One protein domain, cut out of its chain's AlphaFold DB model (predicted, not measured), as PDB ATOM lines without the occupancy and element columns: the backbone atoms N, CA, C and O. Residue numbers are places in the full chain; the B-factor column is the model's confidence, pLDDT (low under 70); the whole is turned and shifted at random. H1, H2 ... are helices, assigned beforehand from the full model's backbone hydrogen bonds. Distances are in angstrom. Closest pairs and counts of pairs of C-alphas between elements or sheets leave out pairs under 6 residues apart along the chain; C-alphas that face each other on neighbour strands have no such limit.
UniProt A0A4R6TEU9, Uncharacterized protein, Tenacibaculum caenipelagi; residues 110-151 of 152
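What this domain is: This is residues 110 to 151 of the 152 residues of an uncharacterized protein of Tenacibaculum caenipelagi (UniProt A0A4R6TEU9). The long helix H1 and the last helix H3 make the two arms of a flat, open C, with H2 across its closed end; H1 meets H2 at a corner, and residues 110 to 117 of H1 stick out. The printed part has 42 residues with three named helices, H1, H2, H3, and no named strand: all helix. It is only just compact, close to loose, with a radius of gyration of the C-alphas of 10.7 A and spans of 28 by 20 by 10 A.

Where its parts are: H1, residues 110 to 122, is 18.1 A long and begins at C-alpha 110, (-40.732, 82.592, 6.937). H2, residues 130 to 138, is 11.9 A long. H3, residues 142 to 149, is 10.3 A long and ends at C-alpha 149, (-47.220, 79.857, 21.240).

How they stand to each other: With residues 121 to 122 alone, H1 touches H2 only at the corner, about perpendicular at 84 degrees; the closest C-alphas, of Asn 122 and Lys 131, are 5.7 A apart. H1 and H3 are close but not clearly touching, opposite ways at a steep tilt of 42 degrees; their closest C-alphas, of Asn 122 and Val 142, are 7.2 A apart. H2 and H3 only just touch, with 3 pairs of C-alphas within 8 A, the closest Lys 131 and Val 142 at 6.6 A. In H1, H2 and H3 every O i to N i+4 pair is within hydrogen-bond range.

The domain as a whole: The C-alphas farthest apart, of Arg 127 and Ile 151, are 32.0 A apart. The printed part has no cut; the link H1 to H2 is short and H2 to H3 tight. pLDDT is under 70 at residues 110, 125 to 128 and 150 to 151.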
ATOM      1  N   TRP A 110     -39.967  82.457   5.700       66.94
ATOM      2  CA  TRP A 110     -40.732  82.592   6.937       66.94
ATOM      3  C   TRP A 110     -39.846  82.900   8.153       66.94
ATOM      4  O   TRP A 110     -40.230  83.735   8.967       66.94
ATOM      5  N   TRP A 111     -38.654  82.303   8.250       72.06
ATOM      6  CA  TRP A 111     -37.739  82.510   9.372       72.06
ATOM      7  C   TRP A 111     -37.100  83.897   9.341       72.06
ATOM      8  O   TRP A 111     -37.047  84.566  10.368       72.06
ATOM      9  N   ASP A 112     -36.710  84.381   8.162       72.88
ATOM     10  CA  ASP A 112     -36.175  85.739   8.013       72.88
ATOM     11  C   ASP A 112     -37.222  86.811   8.329       72.88
ATOM     12  O   ASP A 112     -36.928  87.802   9.002       72.88
ATOM     13  N   ASN A 113     -38.465  86.613   7.881       76.25
ATOM     14  CA  ASN A 113     -39.567  87.514   8.213       76.25
ATOM     15  C   ASN A 113     -39.895  87.472   9.711       76.25
ATOM     16  O   ASN A 113     -40.058  88.527  10.328       76.25
ATOM     17  N   PHE A 114     -39.929  86.279  10.305       79.38
ATOM     18  CA  PHE A 114     -40.142  86.092  11.737       79.38
ATOM     19  C   PHE A 114     -39.033  86.749  12.569       79.38
ATOM     20  O   PHE A 114     -39.327  87.510  13.489       79.38
ATOM     21  N   ALA A 115     -37.764  86.546  12.210       79.00
ATOM     22  CA  ALA A 115     -36.619  87.143  12.893       79.00
ATOM     23  C   ALA A 115     -36.653  88.678  12.834       79.00
ATOM     24  O   ALA A 115     -36.442  89.347  13.847       79.00
ATOM     25  N   ARG A 116     -36.995  89.259  11.675       79.38
ATOM     26  CA  ARG A 116     -37.171  90.715  11.534       79.38
ATOM     27  C   ARG A 116     -38.306  91.241  12.409       79.38
ATOM     28  O   ARG A 116     -38.135  92.264  13.066       79.38
ATOM     29  N   GLN A 117     -39.444  90.551  12.442       80.31
ATOM     30  CA  GLN A 117     -40.576  90.919  13.297       80.31
ATOM     31  C   GLN A 117     -40.219  90.828  14.783       80.31
ATOM     32  O   GLN A 117     -40.554  91.730  15.547       80.31
ATOM     33  N   LEU A 118     -39.481  89.794  15.186       82.19
ATOM     34  CA  LEU A 118     -39.018  89.626  16.559       82.19
ATOM     35  C   LEU A 118     -38.142  90.802  17.011       82.19
ATOM     36  O   LEU A 118     -38.360  91.342  18.095       82.19
ATOM     37  N   ILE A 119     -37.202  91.232  16.166       81.81
ATOM     38  CA  ILE A 119     -36.333  92.390  16.428       81.81
ATOM     39  C   ILE A 119     -37.158  93.681  16.488       81.81
ATOM     40  O   ILE A 119     -36.999  94.477  17.414       81.81
ATOM     41  N   LEU A 120     -38.080  93.884  15.540       79.50
ATOM     42  CA  LEU A 120     -38.955  95.062  15.511       79.50
ATOM     43  C   LEU A 120     -39.794  95.195  16.787       79.50
ATOM     44  O   LEU A 120     -39.977  96.304  17.286       79.50
ATOM     45  N   PHE A 121     -40.298  94.081  17.318       78.12
ATOM     46  CA  PHE A 121     -41.172  94.089  18.489       78.12
ATOM     47  C   PHE A 121     -40.429  94.089  19.828       78.12
ATOM     48  O   PHE A 121     -41.002  94.555  20.814       78.12
ATOM     49  N   ASN A 122     -39.177  93.621  19.882       74.12
ATOM     50  CA  ASN A 122     -38.396  93.584  21.123       74.12
ATOM     51  C   ASN A 122     -37.387  94.726  21.278       74.12
ATOM     52  O   ASN A 122     -37.258  95.254  22.386       74.12
ATOM     53  N   ASP A 123     -36.681  95.096  20.208       71.69
ATOM     54  CA  ASP A 123     -35.441  95.879  20.307       71.69
ATOM     55  C   ASP A 123     -35.568  97.303  19.756       71.69
ATOM     56  O   ASP A 123     -34.737  98.167  20.054       71.69
ATOM     57  N   LEU A 124     -36.621  97.594  18.984       71.62
ATOM     58  CA  LEU A 124     -36.803  98.919  18.407       71.62
ATOM     59  C   LEU A 124     -37.287  99.923  19.469       71.62
ATOM     60  O   LEU A 124     -38.468  99.999  19.814       71.62
ATOM     61  N   LYS A 125     -36.362 100.745  19.976       66.19
ATOM     62  CA  LYS A 125     -36.674 101.872  20.867       66.19
ATOM     63  C   LYS A 125     -37.342 102.995  20.073       66.19
ATOM     64  O   LYS A 125     -36.675 103.867  19.526       66.19
ATOM     65  N   SER A 126     -38.667 102.967  20.007       68.19
ATOM     66  CA  SER A 126     -39.487 104.029  19.419       68.19
ATOM     67  C   SER A 126     -40.295 104.755  20.503       68.19
ATOM     68  O   SER A 126     -40.487 104.225  21.598       68.19
ATOM     69  N   ARG A 127     -40.811 105.957  20.194       69.06
ATOM     70  CA  ARG A 127     -41.773 106.682  21.055       69.06
ATOM     71  C   ARG A 127     -42.984 105.804  21.422       69.06
ATOM     72  O   ARG A 127     -43.558 105.974  22.492       69.06
ATOM     73  N   TYR A 128     -43.329 104.851  20.559       68.38
ATOM     74  CA  TYR A 128     -44.308 103.799  20.799       68.38
ATOM     75  C   TYR A 128     -43.573 102.478  21.029       68.38
ATOM     76  O   TYR A 128     -43.196 101.775  20.088       68.38
ATOM     77  N   SER A 129     -43.322 102.164  22.294       74.94
ATOM     78  CA  SER A 129     -42.738 100.883  22.672       74.94
ATOM     79  C   SER A 129     -43.784  99.779  22.506       74.94
ATOM     80  O   SER A 129     -44.673  99.623  23.345       74.94
ATOM     81  N   ILE A 130     -43.690  99.016  21.414       81.12
ATOM     82  CA  ILE A 130     -44.594  97.883  21.159       81.12
ATOM     83  C   ILE A 130     -44.452  96.841  22.273       81.12
ATOM     84  O   ILE A 130     -45.454  96.321  22.749       81.12
ATOM     85  N   LYS A 131     -43.226  96.615  22.755       83.69
ATOM     86  CA  LYS A 131     -42.927  95.733  23.886       83.69
ATOM     87  C   LYS A 131     -43.689  96.115  25.157       83.69
ATOM     88  O   LYS A 131     -44.310  95.251  25.772       83.69
ATOM     89  N   GLU A 132     -43.657  97.392  25.542       84.94
ATOM     90  CA  GLU A 132     -44.359  97.859  26.745       84.94
ATOM     91  C   GLU A 132     -45.874  97.868  26.531       84.94
ATOM     92  O   GLU A 132     -46.619  97.440  27.405       84.94
ATOM     93  N   SER A 133     -46.343  98.279  25.350       86.38
ATOM     94  CA  SER A 133     -47.773  98.250  25.014       86.38
ATOM     95  C   SER A 133     -48.342  96.829  25.078       86.38
ATOM     96  O   SER A 133     -49.357  96.582  25.726       86.38
ATOM     97  N   PHE A 134     -47.638  95.865  24.481       85.94
ATOM     98  CA  PHE A 134     -48.009  94.454  24.509       85.94
ATOM     99  C   PHE A 134     -48.044  93.909  25.939       85.94
ATOM    100  O   PHE A 134     -49.015  93.257  26.324       85.94
ATOM    101  N   LYS A 135     -47.025  94.224  26.749       89.75
ATOM    102  CA  LYS A 135     -46.970  93.819  28.158       89.75
ATOM    103  C   LYS A 135     -48.111  94.422  28.972       89.75
ATOM    104  O   LYS A 135     -48.715  93.711  29.762       89.75
ATOM    105  N   ASN A 136     -48.448  95.689  28.751       90.75
ATOM    106  CA  ASN A 136     -49.534  96.358  29.467       90.75
ATOM    107  C   ASN A 136     -50.915  95.788  29.117       90.75
ATOM    108  O   ASN A 136     -51.792  95.746  29.973       90.75
ATOM    109  N   LEU A 137     -51.115  95.343  27.871       92.00
ATOM    110  CA  LEU A 137     -52.390  94.779  27.417       92.00
ATOM    111  C   LEU A 137     -52.563  93.301  27.781       92.00
ATOM    112  O   LEU A 137     -53.683  92.857  28.011       92.00
ATOM    113  N   THR A 138     -51.474  92.531  27.798       88.69
ATOM    114  CA  THR A 138     -51.533  91.063  27.924       88.69
ATOM    115  C   THR A 138     -50.934  90.528  29.220       88.69
ATOM    116  O   THR A 138     -51.072  89.343  29.504       88.69
ATOM    117  N   ASN A 139     -50.246  91.367  30.002       90.19
ATOM    118  CA  ASN A 139     -49.394  90.976  31.132       90.19
ATOM    119  C   ASN A 139     -48.282  89.968  30.788       90.19
ATOM    120  O   ASN A 139     -47.640  89.420  31.684       90.19
ATOM    121  N   LEU A 140     -47.997  89.752  29.503       88.94
ATOM    122  CA  LEU A 140     -46.950  88.855  29.032       88.94
ATOM    123  C   LEU A 140     -45.860  89.645  28.312       88.94
ATOM    124  O   LEU A 140     -46.124  90.620  27.612       88.94
ATOM    125  N   SER A 141     -44.606  89.210  28.449       87.25
ATOM    126  CA  SER A 141     -43.573  89.662  27.518       87.25
ATOM    127  C   SER A 141     -43.775  88.989  26.162       87.25
ATOM    128  O   SER A 141     -44.240  87.850  26.082       87.25
ATOM    129  N   VAL A 142     -43.354  89.667  25.094       83.75
ATOM    130  CA  VAL A 142     -43.366  89.114  23.730       83.75
ATOM    131  C   VAL A 142     -42.607  87.778  23.673       83.75
ATOM    132  O   VAL A 142     -43.078  86.832  23.054       83.75
ATOM    133  N   SER A 143     -41.478  87.654  24.385       82.31
ATOM    134  CA  SER A 143     -40.715  86.401  24.481       82.31
ATOM    135  C   SER A 143     -41.497  85.262  25.143       82.31
ATOM    136  O   SER A 143     -41.490  84.143  24.640       82.31
ATOM    137  N   THR A 144     -42.198  85.534  26.245       84.88
ATOM    138  CA  THR A 144     -43.000  84.529  26.954       84.88
ATOM    139  C   THR A 144     -44.202  84.110  26.120       84.88
ATOM    140  O   THR A 144     -44.487  82.921  26.021       84.88
ATOM    141  N   PHE A 145     -44.868  85.063  25.464       86.31
ATOM    142  CA  PHE A 145     -45.961  84.772  24.540       86.31
ATOM    143  C   PHE A 145     -45.513  83.855  23.394       86.31
ATOM    144  O   PHE A 145     -46.190  82.871  23.101       86.31
ATOM    145  N   LEU A 146     -44.362  84.136  22.778       82.44
ATOM    146  CA  LEU A 146     -43.819  83.301  21.706       82.44
ATOM    147  C   LEU A 146     -43.402  81.920  22.208       82.44
ATOM    148  O   LEU A 146     -43.720  80.936  21.555       82.44
ATOM    149  N   ASN A 147     -42.773  81.823  23.381       82.19
ATOM    150  CA  ASN A 147     -42.432  80.528  23.974       82.19
ATOM    151  C   ASN A 147     -43.676  79.670  24.227       82.19
ATOM    152  O   ASN A 147     -43.652  78.481  23.945       82.19
ATOM    153  N   ILE A 148     -44.771  80.262  24.712       84.00
ATOM    154  CA  ILE A 148     -46.040  79.543  24.898       84.00
ATOM    155  C   ILE A 148     -46.649  79.160  23.542       84.00
ATOM    156  O   ILE A 148     -47.143  78.050  23.386       84.00
ATOM    157  N   SER A 149     -46.595  80.058  22.557       78.75
ATOM    158  CA  SER A 149     -47.220  79.857  21.240       78.75
ATOM    159  C   SER A 149     -46.459  78.878  20.338       78.75
ATOM    160  O   SER A 149     -47.065  78.259  19.470       78.75
ATOM    161  N   CYS A 150     -45.141  78.748  20.516       67.00
ATOM    162  CA  CYS A 150     -44.276  77.853  19.745       67.00
ATOM    163  C   CYS A 150     -44.102  76.463  20.378       67.00
ATOM    164  O   CYS A 150     -43.447  75.621  19.772       67.00
ATOM    165  N   ILE A 151     -44.672  76.201  21.560       48.69
ATOM    166  CA  ILE A 151     -44.788  74.838  22.098       48.69
ATOM    167  C   ILE A 151     -46.022  74.179  21.458       48.69
ATOM    168  O   ILE A 151     -47.130  74.258  21.988       48.69
TER     169      ILE A 151